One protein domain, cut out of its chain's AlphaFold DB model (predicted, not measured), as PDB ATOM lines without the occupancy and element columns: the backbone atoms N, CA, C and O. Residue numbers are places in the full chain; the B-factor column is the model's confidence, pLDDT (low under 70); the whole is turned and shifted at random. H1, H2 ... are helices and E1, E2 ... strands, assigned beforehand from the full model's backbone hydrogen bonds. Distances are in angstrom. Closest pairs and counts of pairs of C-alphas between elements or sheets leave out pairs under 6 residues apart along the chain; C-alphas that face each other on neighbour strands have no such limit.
ATOM      1  N   GLY A 208     224.533 156.663 189.240       48.38
ATOM      2  CA  GLY A 208     224.710 155.318 189.772       48.38
ATOM      3  C   GLY A 208     225.720 155.299 190.931       48.38
ATOM      4  O   GLY A 208     226.535 156.218 191.063       48.38
ATOM      5  N   PRO A 209     225.718 154.255 191.779       42.41
ATOM      6  CA  PRO A 209     226.716 154.087 192.843       42.41
ATOM      7  C   PRO A 209     228.163 154.012 192.317       42.41
ATOM      8  O   PRO A 209     229.108 154.259 193.063       42.41
ATOM      9  N   ASP A 210     228.342 153.727 191.028       47.00
ATOM     10  CA  ASP A 210     229.609 153.698 190.292       47.00
ATOM     11  C   ASP A 210     229.984 155.040 189.628       47.00
ATOM     12  O   ASP A 210     230.991 155.116 188.928       47.00
ATOM     13  N   LYS A 211     229.206 156.109 189.857       50.94
ATOM     14  CA  LYS A 211     229.336 157.425 189.200       50.94
ATOM     15  C   LYS A 211     229.066 157.406 187.688       50.94
ATOM     16  O   LYS A 211     229.422 158.368 187.005       50.94
ATOM     17  N   SER A 212     228.436 156.354 187.162       46.81
ATOM     18  CA  SER A 212     227.920 156.359 185.794       46.81
ATOM     19  C   SER A 212     226.631 157.184 185.708       46.81
ATOM     20  O   SER A 212     225.876 157.312 186.680       46.81
ATOM     21  N   TYR A 213     226.414 157.808 184.550       52.75
ATOM     22  CA  TYR A 213     225.280 158.695 184.305       52.75
ATOM     23  C   TYR A 213     224.266 157.997 183.407       52.75
ATOM     24  O   TYR A 213     224.620 157.504 182.337       52.75
ATOM     25  N   HIS A 214     222.994 158.026 183.800       57.38
ATOM     26  CA  HIS A 214     221.905 157.543 182.956       57.38
ATOM     27  C   HIS A 214     220.902 158.661 182.680       57.38
ATOM     28  O   HIS A 214     220.413 159.316 183.603       57.38
ATOM     29  N   PHE A 215     220.591 158.852 181.397       57.16
ATOM     30  CA  PHE A 215     219.499 159.707 180.942       57.16
ATOM     31  C   PHE A 215     218.219 158.881 180.887       57.16
ATOM     32  O   PHE A 215     218.187 157.850 180.212       57.16
ATOM     33  N   VAL A 216     217.175 159.350 181.568       57.34
ATOM     34  CA  VAL A 216     215.842 158.739 181.528       57.34
ATOM     35  C   VAL A 216     214.863 159.742 180.928       57.34
ATOM     36  O   VAL A 216     214.699 160.847 181.460       57.34
ATOM     37  N   LEU A 217     214.211 159.372 179.822       62.41
ATOM     38  CA  LEU A 217     213.069 160.126 179.307       62.41
ATOM     39  C   LEU A 217     211.777 159.638 180.005       62.41
ATOM     40  O   LEU A 217     211.663 158.463 180.326       62.41
ATOM     41  N   PRO A 218     210.760 160.485 180.226       55.38
ATOM     42  CA  PRO A 218     209.441 160.112 180.733       55.38
ATOM     43  C   PRO A 218     208.728 159.090 179.859       55.38
ATOM     44  O   PRO A 218     207.965 158.286 180.379       55.38
ATOM     45  N   SER A 219     208.994 159.106 178.547       59.94
ATOM     46  CA  SER A 219     208.538 158.072 177.609       59.94
ATOM     47  C   SER A 219     209.114 156.689 177.915       59.94
ATOM     48  O   SER A 219     208.622 155.697 177.391       59.94
ATOM     49  N   ASP A 220     210.147 156.628 178.752       80.56
ATOM     50  CA  ASP A 220     210.898 155.424 179.081       80.56
ATOM     51  C   ASP A 220     210.508 154.882 180.470       80.56
ATOM     52  O   ASP A 220     211.225 154.045 181.028       80.56
ATOM     53  N   VAL A 221     209.395 155.373 181.041       84.94
ATOM     54  CA  VAL A 221     208.833 154.933 182.326       84.94
ATOM     55  C   VAL A 221     207.402 154.427 182.140       84.94
ATOM     56  O   VAL A 221     206.490 155.190 181.823       84.94
ATOM     57  N   TRP A 222     207.176 153.147 182.431       87.00
ATOM     58  CA  TRP A 222     205.855 152.517 182.422       87.00
ATOM     59  C   TRP A 222     205.371 152.270 183.846       87.00
ATOM     60  O   TRP A 222     206.026 151.586 184.634       87.00
ATOM     61  N   LYS A 223     204.190 152.801 184.181       86.38
ATOM     62  CA  LYS A 223     203.593 152.677 185.516       86.38
ATOM     63  C   LYS A 223     202.458 151.654 185.505       86.38
ATOM     64  O   LYS A 223     201.373 151.895 184.983       86.38
ATOM     65  N   PHE A 224     202.703 150.520 186.148       82.75
ATOM     66  CA  PHE A 224     201.692 149.518 186.474       82.75
ATOM     67  C   PHE A 224     201.164 149.765 187.895       82.75
ATOM     68  O   PHE A 224     201.748 150.546 188.659       82.75
ATOM     69  N   SER A 225     200.066 149.104 188.275       80.50
ATOM     70  CA  SER A 225     199.547 149.194 189.650       80.50
ATOM     71  C   SER A 225     200.586 148.726 190.669       80.50
ATOM     72  O   SER A 225     200.820 149.398 191.669       80.50
ATOM     73  N   ASP A 226     201.260 147.621 190.351       86.62
ATOM     74  CA  ASP A 226     202.162 146.918 191.265       86.62
ATOM     75  C   ASP A 226     203.642 147.134 190.922       86.62
ATOM     76  O   ASP A 226     204.505 146.899 191.760       86.62
ATOM     77  N   TYR A 227     203.938 147.629 189.718       89.31
ATOM     78  CA  TYR A 227     205.301 147.764 189.207       89.31
ATOM     79  C   TYR A 227     205.546 149.138 188.578       89.31
ATOM     80  O   TYR A 227     204.625 149.809 188.105       89.31
ATOM     81  N   GLU A 228     206.800 149.559 188.536       90.94
ATOM     82  CA  GLU A 228     207.281 150.648 187.687       90.94
ATOM     83  C   GLU A 228     208.476 150.145 186.884       90.94
ATOM     84  O   GLU A 228     209.423 149.621 187.463       90.94
ATOM     85  N   VAL A 229     208.409 150.252 185.558       90.06
ATOM     86  CA  VAL A 229     209.488 149.825 184.663       90.06
ATOM     87  C   VAL A 229     210.163 151.052 184.078       90.06
ATOM     88  O   VAL A 229     209.480 151.893 183.504       90.06
ATOM     89  N   THR A 230     211.487 151.123 184.171       91.75
ATOM     90  CA  THR A 230     212.292 152.241 183.666       91.75
ATOM     91  C   THR A 230     213.397 151.722 182.759       91.75
ATOM     92  O   THR A 230     214.164 150.857 183.185       91.75
ATOM     93  N   LEU A 231     213.534 152.254 181.540       90.62
ATOM     94  CA  LEU A 231     214.711 151.976 180.710       90.62
ATOM     95  C   LEU A 231     215.878 152.886 181.102       90.62
ATOM     96  O   LEU A 231     215.760 154.107 181.185       90.62
ATOM     97  N   LEU A 232     217.033 152.266 181.301       85.81
ATOM     98  CA  LEU A 232     218.329 152.879 181.523       85.81
ATOM     99  C   LEU A 232     219.230 152.612 180.315       85.81
ATOM    100  O   LEU A 232     219.284 151.511 179.765       85.81
ATOM    101  N   ARG A 233     219.968 153.638 179.903       83.06
ATOM    102  CA  ARG A 233     220.816 153.597 178.709       83.06
ATOM    103  C   ARG A 233     222.277 153.413 179.112       83.06
ATOM    104  O   ARG A 233     222.753 154.124 179.995       83.06
ATOM    105  N   ASN A 234     222.975 152.494 178.453       79.06
ATOM    106  CA  ASN A 234     224.429 152.332 178.506       79.06
ATOM    107  C   ASN A 234     224.915 152.057 177.074       79.06
ATOM    108  O   ASN A 234     224.249 151.319 176.366       79.06
ATOM    109  N   ASP A 235     226.051 152.608 176.647       74.69
ATOM    110  CA  ASP A 235     226.551 152.678 175.260       74.69
ATOM    111  C   ASP A 235     226.457 151.389 174.413       74.69
ATOM    112  O   ASP A 235     226.475 151.457 173.186       74.69
ATOM    113  N   LYS A 236     226.361 150.205 175.034       79.62
ATOM    114  CA  LYS A 236     226.257 148.907 174.341       79.62
ATOM    115  C   LYS A 236     225.032 148.067 174.706       79.62
ATOM    116  O   LYS A 236     224.758 147.078 174.027       79.62
ATOM    117  N   ILE A 237     224.315 148.416 175.771       86.81
ATOM    118  CA  ILE A 237     223.210 147.617 176.310       86.81
ATOM    119  C   ILE A 237     222.071 148.526 176.762       86.81
ATOM    120  O   ILE A 237     222.285 149.568 177.379       86.81
ATOM    121  N   VAL A 238     220.838 148.101 176.502       89.06
ATOM    122  CA  VAL A 238     219.676 148.741 177.111       89.06
ATOM    123  C   VAL A 238     219.348 147.976 178.381       89.06
ATOM    124  O   VAL A 238     219.032 146.788 178.343       89.06
ATOM    125  N   VAL A 239     219.461 148.653 179.514       91.44
ATOM    126  CA  VAL A 239     219.145 148.104 180.827       91.44
ATOM    127  C   VAL A 239     217.720 148.517 181.175       91.44
ATOM    128  O   VAL A 239     217.286 149.603 180.817       91.44
ATOM    129  N   TYR A 240     216.957 147.666 181.843       92.62
ATOM    130  CA  TYR A 240     215.657 148.035 182.393       92.62
ATOM    131  C   TYR A 240     215.627 147.723 183.885       92.62
ATOM    132  O   TYR A 240     216.171 146.712 184.328       92.62
ATOM    133  N   ASN A 241     214.972 148.591 184.646       92.75
ATOM    134  CA  ASN A 241     214.699 148.415 186.064       92.75
ATOM    135  C   ASN A 241     213.206 148.178 186.265       92.75
ATOM    136  O   ASN A 241     212.401 148.868 185.648       92.75
ATOM    137  N   ILE A 242     212.847 147.243 187.140       93.88
ATOM    138  CA  ILE A 242     211.486 146.971 187.598       93.88
ATOM    139  C   ILE A 242     211.455 147.248 189.099       93.88
ATOM    140  O   ILE A 242     212.013 146.485 189.883       93.88
ATOM    141  N   LEU A 243     210.778 148.310 189.509       92.69
ATOM    142  CA  LEU A 243     210.469 148.562 190.908       92.69
ATOM    143  C   LEU A 243     209.138 147.890 191.250       92.69
ATOM    144  O   LEU A 243     208.087 148.344 190.796       92.69
ATOM    145  N   ASP A 244     209.172 146.834 192.056       90.81
ATOM    146  CA  ASP A 244     207.973 146.295 192.699       90.81
ATOM    147  C   ASP A 244     207.547 147.258 193.812       90.81
ATOM    148  O   ASP A 244     208.249 147.440 194.804       90.81
ATOM    149  N   LYS A 245     206.391 147.902 193.645       88.94
ATOM    150  CA  LYS A 245     205.890 148.927 194.570       88.94
ATOM    151  C   LYS A 245     205.420 148.345 195.900       88.94
ATOM    152  O   LYS A 245     205.371 149.077 196.884       88.94
ATOM    153  N   LYS A 246     205.057 147.060 195.939       87.62
ATOM    154  CA  LYS A 246     204.592 146.387 197.161       87.62
ATOM    155  C   LYS A 246     205.767 146.001 198.044       87.62
ATOM    156  O   LYS A 246     205.718 146.216 199.250       87.62
ATOM    157  N   THR A 247     206.811 145.432 197.447       92.44
ATOM    158  CA  THR A 247     207.998 144.968 198.186       92.44
ATOM    159  C   THR A 247     209.105 146.019 198.261       92.44
ATOM    160  O   THR A 247     210.022 145.881 199.066       92.44
ATOM    161  N   ASN A 248     209.016 147.076 197.448       89.31
ATOM    162  CA  ASN A 248     210.056 148.084 197.231       89.31
ATOM    163  C   ASN A 248     211.397 147.480 196.759       89.31
ATOM    164  O   ASN A 248     212.463 148.058 196.978       89.31
ATOM    165  N   ILE A 249     211.352 146.302 196.127       90.50
ATOM    166  CA  ILE A 249     212.517 145.620 195.555       90.50
ATOM    167  C   ILE A 249     212.692 146.072 194.104       90.50
ATOM    168  O   ILE A 249     211.729 146.143 193.340       90.50
ATOM    169  N   ASN A 250     213.936 146.368 193.720       92.25
ATOM    170  CA  ASN A 250     214.297 146.730 192.353       92.25
ATOM    171  C   ASN A 250     214.960 145.539 191.645       92.25
ATOM    172  O   ASN A 250     215.995 145.045 192.097       92.25
ATOM    173  N   TYR A 251     214.380 145.095 190.534       92.94
ATOM    174  CA  TYR A 251     214.944 144.074 189.657       92.94
ATOM    175  C   TYR A 251     215.547 144.728 188.422       92.94
ATOM    176  O   TYR A 251     214.899 145.539 187.770       92.94
ATOM    177  N   GLN A 252     216.761 144.334 188.060       92.94
ATOM    178  CA  GLN A 252     217.447 144.852 186.883       92.94
ATOM    179  C   GLN A 252     217.592 143.748 185.835       92.94
ATOM    180  O   GLN A 252     217.970 142.620 186.154       92.94
ATOM    181  N   GLY A 253     217.300 144.071 184.581       91.88
ATOM    182  CA  GLY A 253     217.539 143.194 183.441       91.88
ATOM    183  C   GLY A 253     218.105 143.962 182.253       91.88
ATOM    184  O   GLY A 253     218.236 145.182 182.291       91.88
ATOM    185  N   GLN A 254     218.476 143.250 181.193       93.69
ATOM    186  CA  GLN A 254     219.115 143.854 180.023       93.69
ATOM    187  C   GLN A 254     218.563 143.286 178.715       93.69
ATOM    188  O   GLN A 254     218.177 142.116 178.640       93.69
ATOM    189  N   LYS A 255     218.546 144.116 177.671       90.12
ATOM    190  CA  LYS A 255     218.273 143.741 176.282       90.12
ATOM    191  C   LYS A 255     219.457 144.188 175.421       90.12
ATOM    192  O   LYS A 255     219.861 145.351 175.447       90.12
ATOM    193  N   ASN A 256     220.003 143.249 174.652       90.69
ATOM    194  CA  ASN A 256     221.071 143.540 173.700       90.69
ATOM    195  C   ASN A 256     220.517 144.359 172.531       90.69
ATOM    196  O   ASN A 256     219.399 144.108 172.077       90.69
ATOM    197  N   VAL A 257     221.311 145.310 172.042       88.19
ATOM    198  CA  VAL A 257     221.002 146.056 170.819       88.19
ATOM    199  C   VAL A 257     221.208 145.118 169.617       88.19
ATOM    200  O   VAL A 257     222.278 144.510 169.516       88.19
ATOM    201  N   PRO A 258     220.215 144.943 168.723       91.31
ATOM    202  CA  PRO A 258     220.379 144.135 167.518       91.31
ATOM    203  C   PRO A 258     221.527 144.636 166.634       91.31
ATOM    204  O   PRO A 258     221.762 145.839 166.523       91.31
ATOM    205  N   ALA A 259     222.222 143.715 165.963       89.81
ATOM    206  CA  ALA A 259     223.276 144.076 165.019       89.81
ATOM    207  C   ALA A 259     222.717 144.982 163.906       89.81
ATOM    208  O   ALA A 259     221.703 144.661 163.290       89.81
ATOM    209  N   GLY A 260     223.385 146.112 163.655       90.88
ATOM    210  CA  GLY A 260     222.970 147.090 162.645       90.88
ATOM    211  C   GLY A 260     221.983 148.160 163.126       90.88
ATOM    212  O   GLY A 260     221.646 149.033 162.334       90.88
ATOM    213  N   MET A 261     221.554 148.139 164.394       92.62
ATOM    214  CA  MET A 261     220.805 149.243 165.009       92.62
ATOM    215  C   MET A 261     221.685 150.038 165.974       92.62
ATOM    216  O   MET A 261     222.508 149.465 166.691       92.62
ATOM    217  N   THR A 262     221.498 151.357 166.029       89.75
ATOM    218  CA  THR A 262     222.076 152.174 167.108       89.75
ATOM    219  C   THR A 262     221.276 151.995 168.399       89.75
ATOM    220  O   THR A 262     220.116 151.567 168.380       89.75
ATOM    221  N   ILE A 263     221.868 152.345 169.545       84.75
ATOM    222  CA  ILE A 263     221.147 152.298 170.823       84.75
ATOM    223  C   ILE A 263     219.924 153.219 170.817       84.75
ATOM    224  O   ILE A 263     218.889 152.863 171.370       84.75
ATOM    225  N   GLU A 264     220.000 154.365 170.140       83.00
ATOM    226  CA  GLU A 264     218.888 155.304 169.996       83.00
ATOM    227  C   GLU A 264     217.728 154.688 169.218       83.00
ATOM    228  O   GLU A 264     216.583 154.794 169.652       83.00
ATOM    229  N   GLN A 265     218.017 154.002 168.108       87.81
ATOM    230  CA  GLN A 265     217.001 153.296 167.327       87.81
ATOM    231  C   GLN A 265     216.351 152.186 168.151       87.81
ATOM    232  O   GLN A 265     215.134 152.014 168.104       87.81
ATOM    233  N   TRP A 266     217.142 151.466 168.949       92.31
ATOM    234  CA  TRP A 266     216.625 150.393 169.789       92.31
ATOM    235  C   TRP A 266     215.786 150.905 170.959       92.31
ATOM    236  O   TRP A 266     214.708 150.379 171.211       92.31
ATOM    237  N   VAL A 267     216.215 151.970 171.638       84.81
ATOM    238  CA  VAL A 267     215.411 152.618 172.686       84.81
ATOM    239  C   VAL A 267     214.121 153.187 172.103       84.81
ATOM    240  O   VAL A 267     213.065 152.988 172.691       84.81
ATOM    241  N   HIS A 268     214.185 153.834 170.936       85.75
ATOM    242  CA  HIS A 268     212.998 154.334 170.245       85.75
ATOM    243  C   HIS A 268     212.039 153.203 169.850       85.75
ATOM    244  O   HIS A 268     210.825 153.348 169.954       85.75
ATOM    245  N   TYR A 269     212.562 152.054 169.427       89.00
ATOM    246  CA  TYR A 269     211.745 150.868 169.189       89.00
ATOM    247  C   TYR A 269     211.077 150.385 170.489       89.00
ATOM    248  O   TYR A 269     209.859 150.228 170.535       89.00
ATOM    249  N   LEU A 270     211.846 150.212 171.569       88.25
ATOM    250  CA  LEU A 270     211.332 149.724 172.854       88.25
ATOM    251  C   LEU A 270     210.320 150.683 173.498       88.25
ATOM    252  O   LEU A 270     209.360 150.209 174.100       88.25
ATOM    253  N   SER A 271     210.488 152.001 173.351       83.81
ATOM    254  CA  SER A 271     209.543 152.998 173.874       83.81
ATOM    255  C   SER A 271     208.196 152.996 173.143       83.81
ATOM    256  O   SER A 271     207.183 153.409 173.704       83.81
ATOM    257  N   ASN A 272     208.160 152.478 171.912       81.88
ATOM    258  CA  ASN A 272     206.937 152.282 171.134       81.88
ATOM    259  C   ASN A 272     206.288 150.900 171.340       81.88
ATOM    260  O   ASN A 272     205.172 150.668 170.860       81.88
ATOM    261  N   CYS A 273     206.961 149.992 172.050       84.94
ATOM    262  CA  CYS A 273     206.422 148.692 172.422       84.94
ATOM    263  C   CYS A 273     205.524 148.786 173.661       84.94
ATOM    264  O   CYS A 273     205.704 149.620 174.549       84.94
ATOM    265  N   ASN A 274     204.587 147.850 173.761       83.12
ATOM    266  CA  ASN A 274     203.882 147.579 175.000       83.12
ATOM    267  C   ASN A 274     204.757 146.731 175.925       83.12
ATOM    268  O   ASN A 274     205.389 145.762 175.496       83.12
ATOM    269  N   VAL A 275     204.767 147.090 177.206       86.19
ATOM    270  CA  VAL A 275     205.605 146.450 178.221       86.19
ATOM    271  C   VAL A 275     204.817 145.373 178.950       86.19
ATOM    272  O   VAL A 275     203.740 145.624 179.500       86.19
ATOM    273  N   ILE A 276     205.361 144.159 178.965       84.69
ATOM    274  CA  ILE A 276     204.831 143.023 179.705       84.69
ATOM    275  C   ILE A 276     205.773 142.678 180.853       84.69
ATOM    276  O   ILE A 276     206.926 142.339 180.613       84.69
ATOM    277  N   VAL A 277     205.279 142.756 182.091       85.88
ATOM    278  CA  VAL A 277     206.014 142.339 183.291       85.88
ATOM    279  C   VAL A 277     205.525 140.963 183.744       85.88
ATOM    280  O   VAL A 277     204.370 140.818 184.134       85.88
ATOM    281  N   GLU A 278     206.409 139.965 183.726       83.19
ATOM    282  CA  GLU A 278     206.155 138.616 184.249       83.19
ATOM    283  C   GLU A 278     207.160 138.301 185.363       83.19
ATOM    284  O   GLU A 278     208.306 137.909 185.122       83.19
ATOM    285  N   GLY A 279     206.743 138.512 186.616       86.50
ATOM    286  CA  GLY A 279     207.629 138.390 187.772       86.50
ATOM    287  C   GLY A 279     208.766 139.414 187.710       86.50
ATOM    288  O   GLY A 279     208.525 140.614 187.774       86.50
ATOM    289  N   ASN A 280     210.007 138.939 187.577       87.38
ATOM    290  CA  ASN A 280     211.210 139.772 187.455       87.38
ATOM    291  C   ASN A 280     211.697 139.951 186.002       87.38
ATOM    292  O   ASN A 280     212.816 140.418 185.778       87.38
ATOM    293  N   LYS A 281     210.894 139.555 185.008       87.19
ATOM    294  CA  LYS A 281     211.220 139.688 183.582       87.19
ATOM    295  C   LYS A 281     210.337 140.732 182.913       87.19
ATOM    296  O   LYS A 281     209.165 140.871 183.254       87.19
ATOM    297  N   VAL A 282     210.919 141.434 181.938       88.12
ATOM    298  CA  VAL A 282     210.202 142.368 181.068       88.12
ATOM    299  C   VAL A 282     210.346 141.945 179.617       88.12
ATOM    300  O   VAL A 282     211.464 141.766 179.113       88.12
ATOM    301  N   ASP A 283     209.214 141.871 178.932       88.56
ATOM    302  CA  ASP A 283     209.147 141.753 177.486       88.56
ATOM    303  C   ASP A 283     208.502 142.983 176.855       88.56
ATOM    304  O   ASP A 283     207.600 143.606 177.408       88.56
ATOM    305  N   PHE A 284     209.019 143.347 175.685       88.81
ATOM    306  CA  PHE A 284     208.589 144.501 174.909       88.81
ATOM    307  C   PHE A 284     207.963 143.960 173.628       88.81
ATOM    308  O   PHE A 284     208.668 143.392 172.788       88.81
ATOM    309  N   LEU A 285     206.641 144.073 173.510       83.38
ATOM    310  CA  LEU A 285     205.892 143.586 172.358       83.38
ATOM    311  C   LEU A 285     205.392 144.745 171.507       83.38
ATOM    312  O   LEU A 285     204.810 145.701 172.012       83.38
ATOM    313  N   GLU A 286     205.562 144.618 170.197       77.00
ATOM    314  CA  GLU A 286     204.988 145.565 169.255       77.00
ATOM    315  C   GLU A 286     203.449 145.435 169.271       77.00
ATOM    316  O   GLU A 286     202.919 144.317 169.221       77.00
ATOM    317  N   PRO A 287     202.699 146.543 169.399       64.25
ATOM    318  CA  PRO A 287     201.241 146.501 169.398       64.25
ATOM    319  C   PRO A 287     200.717 145.956 168.065       64.25
ATOM    320  O   PRO A 287     200.954 146.546 167.015       64.25
ATOM    321  N   SER A 288     199.953 144.861 168.106       61.03
ATOM    322  CA  SER A 288     199.355 144.257 166.905       61.03
ATOM    323  C   SER A 288     198.115 145.016 166.423       61.03
ATOM    324  O   SER A 288     197.845 145.036 165.225       61.03
ATOM    325  N   VAL A 289     197.365 145.653 167.332       58.34
ATOM    326  CA  VAL A 289     196.192 146.484 167.011       58.34
ATOM    327  C   VAL A 289     196.073 147.628 168.029       58.34
ATOM    328  O   VAL A 289     195.887 147.378 169.222       58.34
ATOM    329  N   LYS A 290     196.146 148.887 167.574       55.72
ATOM    330  CA  LYS A 290     195.882 150.086 168.398       55.72
ATOM    331  C   LYS A 290     194.430 150.541 168.215       55.72
ATOM    332  O   LYS A 290     193.946 150.577 167.090       55.72
ATOM    333  N   TRP A 291     193.746 150.888 169.307       59.88
ATOM    334  CA  TRP A 291     192.377 151.417 169.278       59.88
ATOM    335  C   TRP A 291     192.353 152.868 169.767       59.88
ATOM    336  O   TRP A 291     193.020 153.207 170.747       59.88
ATOM    337  N   ASP A 292     191.488 153.697 169.178       49.34
ATOM    338  CA  ASP A 292     191.313 155.115 169.547       49.34
ATOM    339  C   ASP A 292     190.816 155.344 170.989       49.34
ATOM    340  O   ASP A 292     190.823 156.469 171.485       49.34
ATOM    341  N   SER A 293     190.387 154.292 171.695       53.72
ATOM    342  CA  SER A 293     189.844 154.379 173.057       53.72
ATOM    343  C   SER A 293     190.832 154.021 174.174       53.72
ATOM    344  O   SER A 293     190.393 153.768 175.292       53.72
ATOM    345  N   GLY A 294     192.136 153.951 173.892       54.62
ATOM    346  CA  GLY A 294     193.166 153.644 174.896       54.62
ATOM    347  C   GLY A 294     193.332 152.154 175.220       54.62
ATOM    348  O   GLY A 294     194.297 151.777 175.859       54.62
ATOM    349  N   VAL A 295     192.476 151.262 174.727       53.38
ATOM    350  CA  VAL A 295     192.637 149.811 174.937       53.38
ATOM    351  C   VAL A 295     193.559 149.235 173.859       53.38
ATOM    352  O   VAL A 295     193.351 149.501 172.679       53.38
ATOM    353  N   SER A 296     194.564 148.440 174.238       56.00
ATOM    354  CA  SER A 296     195.466 147.782 173.281       56.00
ATOM    355  C   SER A 296     195.333 146.264 173.381       56.00
ATOM    356  O   SER A 296     195.490 145.682 174.451       56.00
ATOM    357  N   LEU A 297     195.048 145.598 172.260       56.28
ATOM    358  CA  LEU A 297     195.062 144.137 172.207       56.28
ATOM    359  C   LEU A 297     196.470 143.671 171.837       56.28
ATOM    360  O   LEU A 297     197.018 144.115 170.827       56.28
ATOM    361  N   LEU A 298     197.036 142.764 172.632       57.56
ATOM    362  CA  LEU A 298     198.302 142.113 172.324       57.56
ATOM    363  C   LEU A 298     198.066 140.622 172.110       57.56
ATOM    364  O   LEU A 298     197.536 139.912 172.961       57.56
ATOM    365  N   VAL A 299     198.479 140.136 170.948       54.66
ATOM    366  CA  VAL A 299     198.582 138.701 170.685       54.66
ATOM    367  C   VAL A 299     200.054 138.326 170.832       54.66
ATOM    368  O   VAL A 299     200.902 138.876 170.130       54.66
ATOM    369  N   ASP A 300     200.371 137.430 171.765       52.50
ATOM    370  CA  ASP A 300     201.710 136.852 171.900       52.50
ATOM    371  C   ASP A 300     202.061 136.019 170.649       52.50
ATOM    372  O   ASP A 300     201.204 135.401 170.012       52.50
ATOM    373  N   LYS A 301     203.357 135.952 170.324       43.88
ATOM    374  CA  LYS A 301     203.961 135.131 169.266       43.88
ATOM    375  C   LYS A 301     203.605 133.641 169.352       43.88
ATOM    376  O   LYS A 301     203.676 132.968 168.328       43.88
ATOM    377  N   LYS A 302     203.221 133.110 170.521       52.69
ATOM    378  CA  LYS A 302     202.754 131.715 170.674       52.69
ATOM    379  C   LYS A 302     201.237 131.539 170.523       52.69
ATOM    380  O   LYS A 302     200.723 130.458 170.797       52.69
ATOM    381  N   GLY A 303     200.514 132.572 170.088       47.66
ATOM    382  CA  GLY A 303     199.059 132.528 169.916       47.66
ATOM    383  C   GLY A 303     198.269 132.709 171.214       47.66
ATOM    384  O   GLY A 303     197.050 132.545 171.208       47.66
ATOM    385  N   ALA A 304     198.931 133.060 172.319       55.34
ATOM    386  CA  ALA A 304     198.253 133.425 173.552       55.34
ATOM    387  C   ALA A 304     197.743 134.872 173.480       55.34
ATOM    388  O   ALA A 304     198.451 135.789 173.070       55.34
ATOM    389  N   LEU A 305     196.487 135.084 173.862       52.75
ATOM    390  CA  LEU A 305     195.889 136.415 173.918       52.75
ATOM    391  C   LEU A 305     196.255 137.072 175.249       52.75
ATOM    392  O   LEU A 305     195.796 136.632 176.301       52.75
ATOM    393  N   ILE A 306     197.045 138.144 175.199       62.22
ATOM    394  CA  ILE A 306     197.374 138.959 176.367       62.22
ATOM    395  C   ILE A 306     196.589 140.263 176.255       62.22
ATOM    396  O   ILE A 306     196.835 141.109 175.399       62.22
ATOM    397  N   TRP A 307     195.617 140.446 177.141       63.44
ATOM    398  CA  TRP A 307     194.860 141.692 177.179       63.44
ATOM    399  C   TRP A 307     195.575 142.704 178.068       63.44
ATOM    400  O   TRP A 307     195.816 142.447 179.251       63.44
ATOM    401  N   GLN A 308     195.888 143.868 177.498       67.38
ATOM    402  CA  GLN A 308     196.381 145.021 178.239       67.38
ATOM    403  C   GLN A 308     195.417 146.193 178.078       67.38
ATOM    404  O   GLN A 308     195.175 146.704 176.987       67.38
ATOM    405  N   VAL A 309     194.857 146.643 179.192       65.25
ATOM    406  CA  VAL A 309     194.047 147.857 179.207       65.25
ATOM    407  C   VAL A 309     194.973 149.007 179.570       65.25
ATOM    408  O   VAL A 309     195.556 149.002 180.656       65.25
ATOM    409  N   PHE A 310     195.121 149.965 178.658       60.75
ATOM    410  CA  PHE A 310     195.835 151.204 178.921       60.75
ATOM    411  C   PHE A 310     194.820 152.318 179.188       60.75
ATOM    412  O   PHE A 310     193.919 152.594 178.398       60.75
ATOM    413  N   ASP A 311     194.930 152.942 180.353       60.59
ATOM    414  CA  ASP A 311     194.156 154.135 180.661       60.59
ATOM    415  C   ASP A 311     194.995 155.361 180.301       60.59
ATOM    416  O   ASP A 311     195.994 155.669 180.952       60.59
ATOM    417  N   LYS A 312     194.579 156.060 179.243       56.28
ATOM    418  CA  LYS A 312     195.279 157.237 178.723       56.28
ATOM    419  C   LYS A 312     195.323 158.391 179.726       56.28
ATOM    420  O   LYS A 312     196.301 159.134 179.726       56.28
ATOM    421  N   ASP A 313     194.310 158.529 180.579       56.12
ATOM    422  CA  ASP A 313     194.210 159.654 181.513       56.12
ATOM    423  C   ASP A 313     195.130 159.456 182.725       56.12
ATOM    424  O   ASP A 313     195.678 160.415 183.265       56.12
ATOM    425  N   THR A 314     195.336 158.204 183.142       60.75
ATOM    426  CA  THR A 314     196.158 157.866 184.318       60.75
ATOM    427  C   THR A 314     197.534 157.302 183.964       60.75
ATOM    428  O   THR A 314     198.370 157.135 184.852       60.75
ATOM    429  N   SER A 315     197.786 157.008 182.683       59.00
ATOM    430  CA  SER A 315     198.947 156.237 182.206       59.00
ATOM    431  C   SER A 315     199.100 154.875 182.897       59.00
ATOM    432  O   SER A 315     200.194 154.311 182.933       59.00
ATOM    433  N   LEU A 316     198.012 154.352 183.475       62.62
ATOM    434  CA  LEU A 316     198.002 153.080 184.182       62.62
ATOM    435  C   LEU A 316     197.812 151.943 183.180       62.62
ATOM    436  O   LEU A 316     196.848 151.931 182.408       62.62
ATOM    437  N   ILE A 317     198.705 150.958 183.232       68.69
ATOM    438  CA  ILE A 317     198.571 149.714 182.470       68.69
ATOM    439  C   ILE A 317     198.064 148.621 183.404       68.69
ATOM    440  O   ILE A 317     198.694 148.326 184.426       68.69
ATOM    441  N   LYS A 318     196.948 147.984 183.035       68.88
ATOM    442  CA  LYS A 318     196.459 146.780 183.710       68.88
ATOM    443  C   LYS A 318     196.539 145.576 182.781       68.88
ATOM    444  O   LYS A 318     195.965 145.575 181.693       68.88
ATOM    445  N   GLN A 319     197.241 144.547 183.236       66.06
ATOM    446  CA  GLN A 319     197.333 143.273 182.537       66.06
ATOM    447  C   GLN A 319     196.232 142.325 182.998       66.06
ATOM    448  O   GLN A 319     195.934 142.234 184.191       66.06
ATOM    449  N   VAL A 320     195.646 141.599 182.052       65.38
ATOM    450  CA  VAL A 320     194.736 140.497 182.354       65.38
ATOM    451  C   VAL A 320     195.560 139.214 182.529       65.38
ATOM    452  O   VAL A 320     196.360 138.892 181.652       65.38
ATOM    453  N   PRO A 321     195.383 138.467 183.634       60.09
ATOM    454  CA  PRO A 321     196.107 137.224 183.879       60.09
ATOM    455  C   PRO A 321     195.970 136.191 182.749       60.09
ATOM    456  O   PRO A 321     194.872 135.942 182.254       60.09
ATOM    457  N   TYR A 322     197.067 135.493 182.440       52.25
ATOM    458  CA  TYR A 322     197.180 134.489 181.368       52.25
ATOM    459  C   TYR A 322     196.188 133.309 181.470       52.25
ATOM    460  O   TYR A 322     195.906 132.628 180.491       52.25
ATOM    461  N   LYS A 323     195.621 133.057 182.657       58.03
ATOM    462  CA  LYS A 323     194.699 131.932 182.904       58.03
ATOM    463  C   LYS A 323     193.342 132.051 182.199       58.03
ATOM    464  O   LYS A 323     192.559 131.103 182.224       58.03
ATOM    465  N   PHE A 324     193.030 133.200 181.607       56.06
ATOM    466  CA  PHE A 324     191.756 133.418 180.935       56.06
ATOM    467  C   PHE A 324     191.857 133.061 179.448       56.06
ATOM    468  O   PHE A 324     192.270 133.866 178.623       56.06
ATOM    469  N   THR A 325     191.459 131.834 179.104       47.66
ATOM    470  CA  THR A 325     191.454 131.317 177.719       47.66
ATOM    471  C   THR A 325     190.194 131.680 176.930       47.66
ATOM    472  O   THR A 325     190.161 131.510 175.714       47.66
ATOM    473  N   ASN A 326     189.154 132.181 177.601       56.91
ATOM    474  CA  ASN A 326     187.887 132.571 176.990       56.91
ATOM    475  C   ASN A 326     187.569 134.037 177.309       56.91
ATOM    476  O   ASN A 326     187.640 134.466 178.461       56.91
ATOM    477  N   TYR A 327     187.169 134.777 176.274       56.28
ATOM    478  CA  TYR A 327     186.722 136.167 176.316       56.28
ATOM    479  C   TYR A 327     185.673 136.443 177.409       56.28
ATOM    480  O   TYR A 327     185.757 137.464 178.090       56.28
ATOM    481  N   THR A 328     184.735 135.520 177.643       56.06
ATOM    482  CA  THR A 328     183.712 135.678 178.691       56.06
ATOM    483  C   THR A 328     184.339 135.821 180.079       56.06
ATOM    484  O   THR A 328     183.969 136.721 180.830       56.06
ATOM    485  N   HIS A 329     185.366 135.022 180.386       64.25
ATOM    486  CA  HIS A 329     186.062 135.104 181.670       64.25
ATOM    487  C   HIS A 329     186.902 136.384 181.802       64.25
ATOM    488  O   HIS A 329     187.104 136.873 182.909       64.25
ATOM    489  N   ILE A 330     187.379 136.950 180.687       59.56
ATOM    490  CA  ILE A 330     188.105 138.229 180.674       59.56
ATOM    491  C   ILE A 330     187.159 139.374 181.036       59.56
ATOM    492  O   ILE A 330     187.493 140.208 181.875       59.56
ATOM    493  N   ILE A 331     185.964 139.395 180.444       59.44
ATOM    494  CA  ILE A 331     184.940 140.393 180.763       59.44
ATOM    495  C   ILE A 331     184.478 140.252 182.214       59.44
ATOM    496  O   ILE A 331     184.395 141.256 182.916       59.44
ATOM    497  N   GLU A 332     184.240 139.034 182.700       65.19
ATOM    498  CA  GLU A 332     183.906 138.796 184.109       65.19
ATOM    499  C   GLU A 332     185.028 139.243 185.053       65.19
ATOM    500  O   GLU A 332     184.763 139.954 186.021       65.19
ATOM    501  N   TYR A 333     186.289 138.936 184.741       68.25
ATOM    502  CA  TYR A 333     187.438 139.406 185.515       68.25
ATOM    503  C   TYR A 333     187.502 140.939 185.578       68.25
ATOM    504  O   TYR A 333     187.672 141.509 186.657       68.25
ATOM    505  N   LEU A 334     187.293 141.626 184.452       60.78
ATOM    506  CA  LEU A 334     187.257 143.090 184.408       60.78
ATOM    507  C   LEU A 334     186.050 143.679 185.162       60.78
ATOM    508  O   LEU A 334     186.167 144.775 185.703       60.78
ATOM    509  N   LYS A 335     184.921 142.959 185.248       60.69
ATOM    510  CA  LYS A 335     183.738 143.354 186.042       60.69
ATOM    511  C   LYS A 335     183.954 143.245 187.545       60.69
ATOM    512  O   LYS A 335     183.364 144.021 188.285       60.69
ATOM    513  N   THR A 336     184.784 142.305 187.996       60.38
ATOM    514  CA  THR A 336     185.079 142.141 189.432       60.38
ATOM    515  C   THR A 336     185.972 143.243 190.007       60.38
ATOM    516  O   THR A 336     186.156 143.303 191.219       60.38
ATOM    517  N   ASP A 337     186.509 144.129 189.164       56.03
ATOM    518  CA  ASP A 337     187.287 145.286 189.593       56.03
ATOM    519  C   ASP A 337     186.374 146.510 189.831       56.03
ATOM    520  O   ASP A 337     185.792 147.030 188.869       56.03
ATOM    521  N   PRO A 338     186.275 147.019 191.077       47.91
ATOM    522  CA  PRO A 338     185.426 148.159 191.430       47.91
ATOM    523  C   PRO A 338     185.693 149.420 190.596       47.91
ATOM    524  O   PRO A 338     184.784 150.219 190.375       47.91
ATOM    525  N   CYS A 339     186.916 149.590 190.082       44.88
ATOM    526  CA  CYS A 339     187.293 150.742 189.263       44.88
ATOM    527  C   CYS A 339     186.784 150.668 187.807       44.88
ATOM    528  O   CYS A 339     186.866 151.663 187.085       44.88
ATOM    529  N   ASN A 340     186.251 149.522 187.355       53.78
ATOM    530  CA  ASN A 340     185.916 149.274 185.946       53.78
ATOM    531  C   ASN A 340     184.421 149.090 185.635       53.78
ATOM    532  O   ASN A 340     184.070 149.104 184.455       53.78
ATOM    533  N   MET A 341     183.522 148.999 186.625       45.25
ATOM    534  CA  MET A 341     182.090 148.729 186.377       45.25
ATOM    535  C   MET A 341     181.421 149.706 185.388       45.25
ATOM    536  O   MET A 341     180.639 149.278 184.544       45.25
ATOM    537  N   LEU A 342     181.769 150.997 185.420       40.88
ATOM    538  CA  LEU A 342     181.243 152.020 184.496       40.88
ATOM    539  C   LEU A 342     181.862 151.975 183.082       40.88
ATOM    540  O   LEU A 342     181.384 152.641 182.163       40.88
ATOM    541  N   ARG A 343     182.952 151.225 182.891       52.16
ATOM    542  CA  ARG A 343     183.731 151.177 181.642       52.16
ATOM    543  C   ARG A 343     183.490 149.887 180.853       52.16
ATOM    544  O   ARG A 343     183.562 149.920 179.625       52.16
ATOM    545  N   THR A 344     183.103 148.795 181.516       48.59
ATOM    546  CA  THR A 344     182.798 147.508 180.868       48.59
ATOM    547  C   THR A 344     181.599 147.586 179.914       48.59
ATOM    548  O   THR A 344     181.644 146.997 178.838       48.59
ATOM    549  N   GLU A 345     180.586 148.406 180.217       46.44
ATOM    550  CA  GLU A 345     179.444 148.658 179.315       46.44
ATOM    551  C   GLU A 345     179.858 149.276 177.965       46.44
ATOM    552  O   GLU A 345     179.245 149.004 176.929       46.44
ATOM    553  N   LYS A 346     180.905 150.116 177.946       49.28
ATOM    554  CA  LYS A 346     181.422 150.722 176.704       49.28
ATOM    555  C   LYS A 346     182.187 149.712 175.849       49.28
ATOM    556  O   LYS A 346     182.162 149.814 174.624       49.28
TER     557      LYS A 346
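What this domain is: This is residues 208 to 346 of the 752 residues of an uncharacterized protein of Parachlamydiaceae bacterium (UniProt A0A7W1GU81). A long curled sheet, E5 E4 E3 E2 E10 E9 E8, bends like part of a barrel round the small hairpin E6 and E7, which sits in the hollow between the limb E2 to E5 and the limb E8 to E10. Helix H1 covers the limb E3, E4 and E5 on one face, and the helical hairpin H2 and H3 lies beyond the other limb at one end of the long axis, with residues 336 to 342 sticking out. The printed part has 139 residues with ten named strands and three named helices, in the order E1 E2 E3 E4 E5 H1 E6 E7 E8 E9 E10 H2 H3; the sheet is mixed and the class is mixed, helices and strands. The whole is compact, with a radius of gyration of the C-alphas of 16.4 A and spans of 50 by 34 by 26 A.

Where its parts are: In the large sheet, E5 is residues 250 to 256, E4 237 to 244 and E3 227 to 234, the last two 22.4 A long each; E2 is 221 to 224, E10 316 to 319, E9 305 to 311 and E8 295 to 299. E6 is residues 274 to 278 and E7 281 to 285. H1, residues 263 to 272, is 14.2 A long, H2, 327 to 335, is 12.5 A, and H3 is 341 to 346. E1, residues 213 to 216, begins at C-alpha 213 (225.280, 158.695, 184.305); H3 ends at C-alpha 346 (181.422, 150.722, 176.704).

How they stand to each other: The sheet is twisted, with edge strands E5 and E8. E2 E3 E4 E5 and E8 E9 E10 are meanders, each strand the antiparallel neighbour of the one before; N 230 and O 241 are 2.8 A apart between E3 and E4, and N 309 and O 318 2.9 A between E9 and E10. E2 of the one meander and E10 of the other are parallel neighbours, with 58 degrees between their N-to-C directions and N 317 and O 223 at 3.3 A, within hydrogen-bond range; the pairing is staggered, E2 pairing with E3 over its residues 221 to 223 and with E10 over its residues 223 to 224. In the antiparallel hairpin E6 and E7, N 276 and O 283 are 2.8 A apart. E6 and E10 are near each other, with 6 pairs of C-alphas within 10 A, while the closest C-alphas of E5 and E7, Gly 253 and Lys 281, are 7.2 A apart. H1 on one face of the sheet makes two layers, a helix layer over a strand layer; its height over the sheet is 8.6 A, and it runs along E4 at 22 degrees on the local plane. E1 pairs with no named strand; its closest C-alpha to E3 is His 214 to Arg 233, 5.9 A. H2 only grazes the sheet, with residues 327 to 334. H2 and H3 touch, closest at the C-alphas of Lys 335 and Met 341, 5.6 A, at a steep tilt of 41 degrees, opposite ways. Every O i to N i+4 pair is within hydrogen-bond range in H1 and H2; H3 has 0 of 2, and 1 of 3 O i to N i+3 pairs.

The domain as a whole: The C-alphas farthest apart, of Lys 211 and Thr 328, are 51.6 A apart. The printed part has no cut and no long link. Mean pLDDT of the printed part is 71.3; residues 208 to 219 and 287 to 346 are under 70.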